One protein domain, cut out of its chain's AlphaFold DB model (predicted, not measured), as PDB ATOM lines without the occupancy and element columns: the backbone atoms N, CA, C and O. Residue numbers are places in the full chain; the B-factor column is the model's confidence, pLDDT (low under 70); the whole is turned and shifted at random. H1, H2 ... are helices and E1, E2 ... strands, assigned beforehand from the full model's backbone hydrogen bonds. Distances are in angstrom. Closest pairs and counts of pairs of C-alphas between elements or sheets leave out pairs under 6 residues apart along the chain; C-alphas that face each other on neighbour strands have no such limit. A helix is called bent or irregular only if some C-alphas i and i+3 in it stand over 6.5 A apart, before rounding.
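Overview. This is residues 46 to 126 of the 233 residues of the protein "PMT_2 domain-containing protein" of Candidatus Woesebacteria bacterium (UniProt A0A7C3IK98). Two helices, H1 and H2, cross as an X near their middles, and a strongly bent hairpin of two strands, E1 and E2, arches over the side of H1 away from H2. The last residues, 122 to 126, fold back into the space between H1 and this arch, and a long loop, residues 61 to 75, runs from the end of H1 to the start of the hairpin. The printed part has 81 residues, with two named helices and two named strands in the order H1, E1, E2, H2; the class is mixed, helices and strands, and the sheet, E1 - E2, is antiparallel. The whole is compact, with a radius of gyration of the C-alphas of 11.5 A, and rounded, spanning 32 by 27 by 20 A.

Arrangement. H1, residues 46 to 60, touches H2, residues 104 to 116; their closest C-alphas, those of Gly 54 and Gly 111, are 3.9 A apart. Their lines stand about perpendicular, at 76 degrees. E1, residues 76 to 84, and E2, residues 87 to 96, form a hairpin of antiparallel neighbours with an angle of 167 degrees between their directions. The C-alphas of Glu 81 and Ser 92, which face each other, are 4.3 A apart. N 82 and O 91 are within hydrogen-bond range at 2.9 A, and so are N 95 and O 78 at 2.8 A. E1 bends by 72 degrees at residue 80, and E2 bends by 60 degrees at residue 92. Residues 65 to 66 form a short antiparallel pairing with residues 95 to 96 of E2. H1 and E2 are near each other, with 7 pairs of C-alphas within 10 A, while E1 and H2 are apart. O i to N i+4 pairs are within hydrogen-bond range for 10 of 11 in H1 and 8 of 9 in H2.

Along the chain. H1 begins at C-alpha 46, (85.467, 163.649, 183.729), and is 21.3 A long from first to last C-alpha. E1, from Glu 76 to Tyr 84, measures 21.1 A. E2 begins at C-alpha 87, (78.313, 167.897, 165.547), and measures 23.3 A to Tyr 96. H2, from Pro 104, measures 17.9 A and ends at C-alpha 116, (76.238, 149.417, 172.429).

Size, cuts and confidence. The two C-alphas farthest apart, those of Pro 72 and Phe 117, are 32.3 A apart; the first and last printed C-alphas, of Asp 46 and Pro 126, are 12.6 A apart. The printed part has no cut. The link from H1 to E1, of 15 residues, is long, that from E1 to E2 is tight, and that from E2 to H2 is short. The mean pLDDT of the printed part is 93.2, and no printed residue is under 70.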
ATOM      1  N   ASP A  46      85.196 164.799 182.867       86.12
ATOM      2  CA  ASP A  46      85.467 163.649 183.729       86.12
ATOM      3  C   ASP A  46      84.658 162.407 183.298       86.12
ATOM      4  O   ASP A  46      85.154 161.288 183.369       86.12
ATOM      5  N   GLU A  47      83.425 162.565 182.793       92.44
ATOM      6  CA  GLU A  47      82.640 161.429 182.278       92.44
ATOM      7  C   GLU A  47      83.240 160.887 180.975       92.44
ATOM      8  O   GLU A  47      83.242 159.675 180.740       92.44
ATOM      9  N   GLN A  48      83.781 161.784 180.139       92.31
ATOM     10  CA  GLN A  48      84.472 161.407 178.904       92.31
ATOM     11  C   GLN A  48      85.719 160.587 179.205       92.31
ATOM     12  O   GLN A  48      86.033 159.670 178.453       92.31
ATOM     13  N   LEU A  49      86.405 160.883 180.311       93.56
ATOM     14  CA  LEU A  49      87.633 160.198 180.687       93.56
ATOM     15  C   LEU A  49      87.410 158.686 180.852       93.56
ATOM     16  O   LEU A  49      88.113 157.884 180.230       93.56
ATOM     17  N   TYR A  50      86.382 158.298 181.609       96.00
ATOM     18  CA  TYR A  50      86.012 156.891 181.788       96.00
ATOM     19  C   TYR A  50      85.382 156.291 180.527       96.00
ATOM     20  O   TYR A  50      85.655 155.140 180.182       96.00
ATOM     21  N   ALA A  51      84.557 157.063 179.816       95.69
ATOM     22  CA  ALA A  51      83.863 156.585 178.625       95.69
ATOM     23  C   ALA A  51      84.823 156.263 177.467       95.69
ATOM     24  O   ALA A  51      84.751 155.163 176.920       95.69
ATOM     25  N   LEU A  52      85.749 157.169 177.136       95.56
ATOM     26  CA  LEU A  52      86.764 156.967 176.094       95.56
ATOM     27  C   LEU A  52      87.684 155.794 176.442       95.56
ATOM     28  O   LEU A  52      87.866 154.893 175.620       95.56
ATOM     29  N   SER A  53      88.163 155.753 177.694       97.19
ATOM     30  CA  SER A  53      88.978 154.646 178.208       97.19
ATOM     31  C   SER A  53      88.269 153.304 178.033       97.19
ATOM     32  O   SER A  53      88.873 152.334 177.575       97.19
ATOM     33  N   GLY A  54      86.976 153.248 178.358       97.56
ATOM     34  CA  GLY A  54      86.159 152.050 178.234       97.56
ATOM     35  C   GLY A  54      85.917 151.615 176.795       97.56
ATOM     36  O   GLY A  54      86.073 150.437 176.476       97.56
ATOM     37  N   VAL A  55      85.532 152.550 175.919       97.38
ATOM     38  CA  VAL A  55      85.271 152.257 174.500       97.38
ATOM     39  C   VAL A  55      86.531 151.709 173.833       97.38
ATOM     40  O   VAL A  55      86.455 150.672 173.172       97.38
ATOM     41  N   SER A  56      87.691 152.337 174.050       97.50
ATOM     42  CA  SER A  56      88.945 151.868 173.455       97.50
ATOM     43  C   SER A  56      89.425 150.552 174.065       97.50
ATOM     44  O   SER A  56      89.899 149.673 173.349       97.50
ATOM     45  N   LEU A  57      89.253 150.359 175.378       97.44
ATOM     46  CA  LEU A  57      89.580 149.093 176.029       97.44
ATOM     47  C   LEU A  57      88.785 147.937 175.409       97.44
ATOM     48  O   LEU A  57      89.343 146.867 175.185       97.44
ATOM     49  N   ILE A  58      87.506 148.149 175.093       97.50
ATOM     50  CA  ILE A  58      86.657 147.122 174.476       97.50
ATOM     51  C   ILE A  58      87.016 146.896 173.003       97.50
ATOM     52  O   ILE A  58      87.009 145.752 172.553       97.50
ATOM     53  N   LYS A  59      87.302 147.959 172.242       96.25
ATOM     54  CA  LYS A  59      87.521 147.874 170.789       96.25
ATOM     55  C   LYS A  59      88.947 147.473 170.407       96.25
ATOM     56  O   LYS A  59      89.119 146.610 169.550       96.25
ATOM     57  N   SER A  60      89.961 148.057 171.038       95.56
ATOM     58  CA  SER A  60      91.377 147.814 170.724       95.56
ATOM     59  C   SER A  60      92.148 147.079 171.820       95.56
ATOM     60  O   SER A  60      93.346 146.837 171.663       95.56
ATOM     61  N   GLY A  61      91.496 146.711 172.927       96.31
ATOM     62  CA  GLY A  61      92.128 145.990 174.037       96.31
ATOM     63  C   GLY A  61      93.044 146.854 174.906       96.31
ATOM     64  O   GLY A  61      93.679 146.336 175.822       96.31
ATOM     65  N   VAL A  62      93.139 148.163 174.636       96.69
ATOM     66  CA  VAL A  62      94.038 149.079 175.347       96.69
ATOM     67  C   VAL A  62      93.294 150.372 175.700       96.69
ATOM     68  O   VAL A  62      92.705 150.997 174.813       96.69
ATOM     69  N   PRO A  63      93.321 150.816 176.969       97.25
ATOM     70  CA  PRO A  63      92.632 152.033 177.379       97.25
ATOM     71  C   PRO A  63      93.326 153.277 176.810       97.25
ATOM     72  O   PRO A  63      94.555 153.384 176.825       97.25
ATOM     73  N   VAL A  64      92.526 154.219 176.324       96.94
ATOM     74  CA  VAL A  64      92.941 155.498 175.747       96.94
ATOM     75  C   VAL A  64      92.029 156.573 176.303       96.94
ATOM     76  O   VAL A  64      90.810 156.471 176.204       96.94
ATOM     77  N   SER A  65      92.613 157.604 176.899       95.81
ATOM     78  CA  SER A  65      91.856 158.740 177.414       95.81
ATOM     79  C   SER A  65      92.746 159.962 177.592       95.81
ATOM     80  O   SER A  65      93.951 159.904 177.336       95.81
ATOM     81  N   TRP A  66      92.146 161.071 178.007       93.25
ATOM     82  CA  TRP A  66      92.881 162.266 178.403       93.25
ATOM     83  C   TRP A  66      93.313 162.174 179.870       93.25
ATOM     84  O   TRP A  66      92.742 161.420 180.653       93.25
ATOM     85  N   SER A  67      94.349 162.924 180.236       91.69
ATOM     86  CA  SER A  67      94.908 162.928 181.587       91.69
ATOM     87  C   SER A  67      95.318 164.339 181.997       91.69
ATOM     88  O   SER A  67      95.708 165.144 181.151       91.69
ATOM     89  N   THR A  68      95.252 164.627 183.297       88.12
ATOM     90  CA  THR A  68      95.904 165.795 183.912       88.12
ATOM     91  C   THR A  68      97.325 165.489 184.392       88.12
ATOM     92  O   THR A  68      98.010 166.393 184.869       88.12
ATOM     93  N   LEU A  69      97.752 164.224 184.342       89.56
ATOM     94  CA  LEU A  69      99.099 163.797 184.711       89.56
ATOM     95  C   LEU A  69     100.076 164.057 183.561       89.56
ATOM     96  O   LEU A  69      99.696 164.101 182.389       89.56
ATOM     97  N   ASP A  70     101.358 164.194 183.898       90.06
ATOM     98  CA  ASP A  70     102.414 164.402 182.911       90.06
ATOM     99  C   ASP A  70     102.761 163.081 182.203       90.06
ATOM    100  O   ASP A  70     103.496 162.235 182.718       90.06
ATOM    101  N   TYR A  71     102.175 162.878 181.021       92.88
ATOM    102  CA  TYR A  71     102.475 161.748 180.146       92.88
ATOM    103  C   TYR A  71     103.563 162.122 179.129       92.88
ATOM    104  O   TYR A  71     103.510 163.194 178.520       92.88
ATOM    105  N   PRO A  72     104.519 161.217 178.836       94.00
ATOM    106  CA  PRO A  72     105.523 161.475 177.813       94.00
ATOM    107  C   PRO A  72     104.865 161.626 176.436       94.00
ATOM    108  O   PRO A  72     103.964 160.860 176.087       94.00
ATOM    109  N   LYS A  73     105.377 162.547 175.607       92.75
ATOM    110  CA  LYS A  73     104.874 162.790 174.236       92.75
ATOM    111  C   LYS A  73     104.809 161.527 173.371       92.75
ATOM    112  O   LYS A  73     103.965 161.437 172.494       92.75
ATOM    113  N   SER A  74     105.664 160.535 173.626       95.06
ATOM    114  CA  SER A  74     105.641 159.245 172.924       95.06
ATOM    115  C   SER A  74     104.368 158.421 173.161       95.06
ATOM    116  O   SER A  74     104.112 157.487 172.406       95.06
ATOM    117  N   ARG A  75     103.577 158.741 174.195       94.94
ATOM    118  CA  ARG A  75     102.275 158.120 174.482       94.94
ATOM    119  C   ARG A  75     101.089 158.923 173.953       94.94
ATOM    120  O   ARG A  75      99.968 158.432 174.045       94.94
ATOM    121  N   GLU A  76     101.308 160.128 173.429       96.00
ATOM    122  CA  GLU A  76     100.262 160.930 172.791       96.00
ATOM    123  C   GLU A  76      99.845 160.255 171.479       96.00
ATOM    124  O   GLU A  76     100.668 160.023 170.595       96.00
ATOM    125  N   VAL A  77      98.564 159.912 171.359       95.44
ATOM    126  CA  VAL A  77      98.012 159.264 170.153       95.44
ATOM    127  C   VAL A  77      97.092 160.178 169.359       95.44
ATOM    128  O   VAL A  77      96.786 159.892 168.201       95.44
ATOM    129  N   TYR A  78      96.625 161.261 169.977       94.50
ATOM    130  CA  TYR A  78      95.773 162.253 169.345       94.50
ATOM    131  C   TYR A  78      95.784 163.551 170.149       94.50
ATOM    132  O   TYR A  78      95.720 163.522 171.376       94.50
ATOM    133  N   ARG A  79      95.786 164.684 169.450       94.12
ATOM    134  CA  ARG A  79      95.589 166.007 170.033       94.12
ATOM    135  C   ARG A  79      94.726 166.832 169.097       94.12
ATOM    136  O   ARG A  79      95.096 167.049 167.945       94.12
ATOM    137  N   GLY A  80      93.574 167.270 169.584       91.75
ATOM    138  CA  GLY A  80      92.599 167.975 168.762       91.75
ATOM    139  C   GLY A  80      91.218 168.004 169.396       91.75
ATOM    140  O   GLY A  80      91.071 167.831 170.604       91.75
ATOM    141  N   GLU A  81      90.208 168.235 168.566       91.44
ATOM    142  CA  GLU A  81      88.814 168.293 168.986       91.44
ATOM    143  C   GLU A  81      88.101 166.970 168.691       91.44
ATOM    144  O   GLU A  81      88.001 166.549 167.537       91.44
ATOM    145  N   ILE A  82      87.565 166.343 169.736       90.44
ATOM    146  CA  ILE A  82      86.599 165.254 169.602       90.44
ATOM    147  C   ILE A  82      85.192 165.835 169.553       90.44
ATOM    148  O   ILE A  82      84.879 166.818 170.229       90.44
ATOM    149  N   ASN A  83      84.334 165.222 168.751       89.31
ATOM    150  CA  ASN A  83      82.956 165.648 168.555       89.31
ATOM    151  C   ASN A  83      82.049 164.428 168.402       89.31
ATOM    152  O   ASN A  83      82.524 163.320 168.147       89.31
ATOM    153  N   TYR A  84      80.745 164.611 168.591       84.50
ATOM    154  CA  TYR A  84      79.794 163.532 168.356       84.50
ATOM    155  C   TYR A  84      79.309 163.575 166.904       84.50
ATOM    156  O   TYR A  84      78.555 164.472 166.527       84.50
ATOM    157  N   LYS A  85      79.731 162.605 166.080       81.94
ATOM    158  CA  LYS A  85      79.320 162.466 164.665       81.94
ATOM    159  C   LYS A  85      79.472 163.751 163.828       81.94
ATOM    160  O   LYS A  85      78.640 164.039 162.972       81.94
ATOM    161  N   GLY A  86      80.511 164.546 164.079       76.25
ATOM    162  CA  GLY A  86      80.765 165.814 163.387       76.25
ATOM    163  C   GLY A  86      79.997 167.025 163.934       76.25
ATOM    164  O   GLY A  86      80.186 168.130 163.425       76.25
ATOM    165  N   GLY A  87      79.149 166.849 164.951       79.38
ATOM    166  CA  GLY A  87      78.313 167.897 165.547       79.38
ATOM    167  C   GLY A  87      78.683 168.234 166.993       79.38
ATOM    168  O   GLY A  87      79.775 167.928 167.459       79.38
ATOM    169  N   ASP A  88      77.764 168.876 167.708       80.56
ATOM    170  CA  ASP A  88      77.879 169.091 169.152       80.56
ATOM    171  C   ASP A  88      77.351 167.876 169.935       80.56
ATOM    172  O   ASP A  88      76.434 167.193 169.467       80.56
ATOM    173  N   PRO A  89      77.854 167.609 171.154       83.62
ATOM    174  CA  PRO A  89      78.904 168.338 171.879       83.62
ATOM    175  C   PRO A  89      80.332 168.044 171.384       83.62
ATOM    176  O   PRO A  89      80.595 167.022 170.745       83.62
ATOM    177  N   LYS A  90      81.251 168.959 171.720       87.12
ATOM    178  CA  LYS A  90      82.664 168.933 171.327       87.12
ATOM    179  C   LYS A  90      83.579 169.206 172.513       87.12
ATOM    180  O   LYS A  90      83.197 169.917 173.442       87.12
ATOM    181  N   ALA A  91      84.791 168.665 172.470       88.38
ATOM    182  CA  ALA A  91      85.819 168.911 173.475       88.38
ATOM    183  C   ALA A  91      87.220 168.878 172.861       88.38
ATOM    184  O   ALA A  91      87.542 167.980 172.087       88.38
ATOM    185  N   SER A  92      88.074 169.824 173.250       90.62
ATOM    186  CA  SER A  92      89.508 169.750 172.961       90.62
ATOM    187  C   SER A  92      90.191 168.817 173.955       90.62
ATOM    188  O   SER A  92      90.099 169.026 175.164       90.62
ATOM    189  N   VAL A  93      90.877 167.796 173.448       91.75
ATOM    190  CA  VAL A  93      91.520 166.751 174.248       91.75
ATOM    191  C   VAL A  93      92.904 166.404 173.705       91.75
ATOM    192  O   VAL A  93      93.175 166.492 172.504       91.75
ATOM    193  N   THR A  94      93.763 165.944 174.608       94.12
ATOM    194  CA  THR A  94      94.994 165.221 174.278       94.12
ATOM    195  C   THR A  94      94.834 163.807 174.816       94.12
ATOM    196  O   THR A  94      94.636 163.634 176.016       94.12
ATOM    197  N   LEU A  95      94.858 162.807 173.938       95.19
ATOM    198  CA  LEU A  95      94.633 161.407 174.285       95.19
ATOM    199  C   LEU A  95      95.957 160.654 174.392       95.19
ATOM    200  O   LEU A  95      96.827 160.775 173.523       95.19
ATOM    201  N   TYR A  96      96.063 159.818 175.421       96.75
ATOM    202  CA  TYR A  96      97.251 159.036 175.739       96.75
ATOM    203  C   TYR A  96      96.977 157.531 175.702       96.75
ATOM    204  O   TYR A  96      95.884 157.082 176.046       96.75
ATOM    205  N   LYS A  97      97.984 156.741 175.309       96.00
ATOM    206  CA  LYS A  97      97.929 155.271 175.255       96.00
ATOM    207  C   LYS A  97      99.202 154.625 175.842       96.00
ATOM    208  O   LYS A  97     100.299 155.008 175.434       96.00
ATOM    209  N   PRO A  98      99.097 153.601 176.714       96.00
ATOM    210  CA  PRO A  98      97.902 153.232 177.472       96.00
ATOM    211  C   PRO A  98      97.599 154.293 178.539       96.00
ATOM    212  O   PRO A  98      98.518 154.823 179.162       96.00
ATOM    213  N   TRP A  99      96.318 154.573 178.758       95.81
ATOM    214  CA  TRP A  99      95.852 155.415 179.856       95.81
ATOM    215  C   TRP A  99      95.591 154.558 181.100       95.81
ATOM    216  O   TRP A  99      94.765 153.647 181.050       95.81
ATOM    217  N   LEU A 100      96.323 154.811 182.188       94.69
ATOM    218  CA  LEU A 100      96.335 153.969 183.396       94.69
ATOM    219  C   LEU A 100      96.105 154.772 184.685       94.69
ATOM    220  O   LEU A 100      96.524 154.334 185.756       94.69
ATOM    221  N   ASP A 101      95.472 155.944 184.595       94.94
ATOM    222  CA  ASP A 101      95.271 156.790 185.780       94.94
ATOM    223  C   ASP A 101      94.254 156.175 186.741       94.94
ATOM    224  O   ASP A 101      94.352 156.380 187.948       94.94
ATOM    225  N   GLU A 102      93.295 155.405 186.214       95.38
ATOM    226  CA  GLU A 102      92.266 154.745 187.009       95.38
ATOM    227  C   GLU A 102      92.142 153.249 186.671       95.38
ATOM    228  O   GLU A 102      92.404 152.825 185.538       95.38
ATOM    229  N   PRO A 103      91.703 152.424 187.637       96.88
ATOM    230  CA  PRO A 103      91.360 151.026 187.420       96.88
ATOM    231  C   PRO A 103      90.247 150.823 186.368       96.88
ATOM    232  O   PRO A 103      89.373 151.675 186.189       96.88
ATOM    233  N   PRO A 104      90.224 149.673 185.669       96.62
ATOM    234  CA  PRO A 104      89.478 149.549 184.417       96.62
ATOM    235  C   PRO A 104      87.983 149.244 184.567       96.62
ATOM    236  O   PRO A 104      87.262 149.353 183.578       96.62
ATOM    237  N   LEU A 105      87.485 148.816 185.734       97.81
ATOM    238  CA  LEU A 105      86.129 148.249 185.823       97.81
ATOM    239  C   LEU A 105      85.049 149.292 185.554       97.81
ATOM    240  O   LEU A 105      84.088 149.003 184.841       97.81
ATOM    241  N   PHE A 106      85.198 150.496 186.109       97.88
ATOM    242  CA  PHE A 106      84.210 151.544 185.885       97.88
ATOM    243  C   PHE A 106      84.231 152.026 184.433       97.88
ATOM    244  O   PHE A 106      83.174 152.079 183.806       97.88
ATOM    245  N   SER A 107      85.423 152.269 183.871       97.38
ATOM    246  CA  SER A 107      85.590 152.580 182.446       97.38
ATOM    247  C   SER A 107      84.953 151.507 181.566       97.38
ATOM    248  O   SER A 107      84.168 151.824 180.680       97.38
ATOM    249  N   TYR A 108      85.203 150.227 181.849       97.75
ATOM    250  CA  TYR A 108      84.605 149.115 181.111       97.75
ATOM    251  C   TYR A 108      83.071 149.130 181.182       97.75
ATOM    252  O   TYR A 108      82.411 148.951 180.160       97.75
ATOM    253  N   LEU A 109      82.490 149.393 182.359       97.81
ATOM    254  CA  LEU A 109      81.039 149.489 182.539       97.81
ATOM    255  C   LEU A 109      80.428 150.585 181.658       97.81
ATOM    256  O   LEU A 109      79.478 150.317 180.924       97.81
ATOM    257  N   VAL A 110      80.954 151.812 181.716       96.75
ATOM    258  CA  VAL A 110      80.401 152.932 180.932       96.75
ATOM    259  C   VAL A 110      80.715 152.790 179.441       96.75
ATOM    260  O   VAL A 110      79.850 153.048 178.602       96.75
ATOM    261  N   GLY A 111      81.903 152.288 179.102       96.81
ATOM    262  CA  GLY A 111      82.329 152.006 177.734       96.81
ATOM    263  C   GLY A 111      81.496 150.920 177.063       96.81
ATOM    264  O   GLY A 111      81.163 151.051 175.889       96.81
ATOM    265  N   PHE A 112      81.087 149.882 177.800       97.12
ATOM    266  CA  PHE A 112      80.192 148.836 177.295       97.12
ATOM    267  C   PHE A 112      78.869 149.425 176.810       97.12
ATOM    268  O   PHE A 112      78.395 149.100 175.719       97.12
ATOM    269  N   PHE A 113      78.292 150.335 177.594       96.75
ATOM    270  CA  PHE A 113      77.057 150.999 177.215       96.75
ATOM    271  C   PHE A 113      77.254 151.967 176.051       96.75
ATOM    272  O   PHE A 113      76.484 151.901 175.097       96.75
ATOM    273  N   ALA A 114      78.313 152.779 176.053       95.69
ATOM    274  CA  ALA A 114      78.646 153.648 174.923       95.69
ATOM    275  C   ALA A 114      78.838 152.861 173.611       95.69
ATOM    276  O   ALA A 114      78.259 153.214 172.584       95.69
ATOM    277  N   ASN A 115      79.578 151.750 173.653       95.25
ATOM    278  CA  ASN A 115      79.816 150.890 172.494       95.25
ATOM    279  C   ASN A 115      78.508 150.278 171.959       95.25
ATOM    280  O   ASN A 115      78.287 150.243 170.751       95.25
ATOM    281  N   LYS A 116      77.570 149.900 172.840       95.50
ATOM    282  CA  LYS A 116      76.238 149.417 172.429       95.50
ATOM    283  C   LYS A 116      75.447 150.447 171.604       95.50
ATOM    284  O   LYS A 116      74.607 150.051 170.799       95.50
ATOM    285  N   PHE A 117      75.720 151.741 171.772       93.31
ATOM    286  CA  PHE A 117      75.131 152.825 170.974       93.31
ATOM    287  C   PHE A 117      75.984 153.240 169.759       93.31
ATOM    288  O   PHE A 117      75.675 154.240 169.109       93.31
ATOM    289  N   GLY A 118      77.024 152.469 169.420       91.56
ATOM    290  CA  GLY A 118      77.837 152.662 168.215       91.56
ATOM    291  C   GLY A 118      78.826 153.824 168.302       91.56
ATOM    292  O   GLY A 118      79.106 154.453 167.289       91.56
ATOM    293  N   VAL A 119      79.308 154.149 169.504       92.62
ATOM    294  CA  VAL A 119      80.328 155.190 169.714       92.62
ATOM    295  C   VAL A 119      81.710 154.678 169.295       92.62
ATOM    296  O   VAL A 119      82.104 153.569 169.670       92.62
ATOM    297  N   GLU A 120      82.458 155.472 168.526       91.62
ATOM    298  CA  GLU A 120      83.838 155.166 168.124       91.62
ATOM    299  C   GLU A 120      84.885 155.650 169.141       91.62
ATOM    300  O   GLU A 120      84.617 156.514 169.969       91.62
ATOM    301  N   GLU A 121      86.101 155.085 169.101       86.75
ATOM    302  CA  GLU A 121      87.160 155.319 170.109       86.75
ATOM    303  C   GLU A 121      87.618 156.785 170.236       86.75
ATOM    304  O   GLU A 121      88.284 157.141 171.206       86.75
ATOM    305  N   ARG A 122      87.307 157.629 169.246       86.06
ATOM    306  CA  ARG A 122      87.695 159.049 169.191       86.06
ATOM    307  C   ARG A 122      86.500 159.990 169.085       86.06
ATOM    308  O   ARG A 122      86.684 161.182 168.853       86.06
ATOM    309  N   ASP A 123      85.293 159.463 169.244       91.25
ATOM    310  CA  ASP A 123      84.093 160.284 169.254       91.25
ATOM    311  C   ASP A 123      83.874 160.855 170.650       91.25
ATOM    312  O   ASP A 123      84.145 160.208 171.662       91.25
ATOM    313  N   PHE A 124      83.301 162.055 170.713       92.44
ATOM    314  CA  PHE A 124      82.713 162.514 171.964       92.44
ATOM    315  C   PHE A 124      81.580 161.558 172.350       92.44
ATOM    316  O   PHE A 124      80.688 161.294 171.542       92.44
ATOM    317  N   VAL A 125      81.572 161.068 173.589       93.00
ATOM    318  CA  VAL A 125      80.565 160.118 174.073       93.00
ATOM    319  C   VAL A 125      79.357 160.869 174.641       93.00
ATOM    320  O   VAL A 125      79.483 161.525 175.674       93.00
ATOM    321  N   PRO A 126      78.151 160.780 174.055       91.19
ATOM    322  CA  PRO A 126      76.984 161.451 174.620       91.19
ATOM    323  C   PRO A 126      76.666 160.970 176.040       91.19
ATOM    324  O   PRO A 126      76.524 159.768 176.280       91.19
TER     325      PRO A 126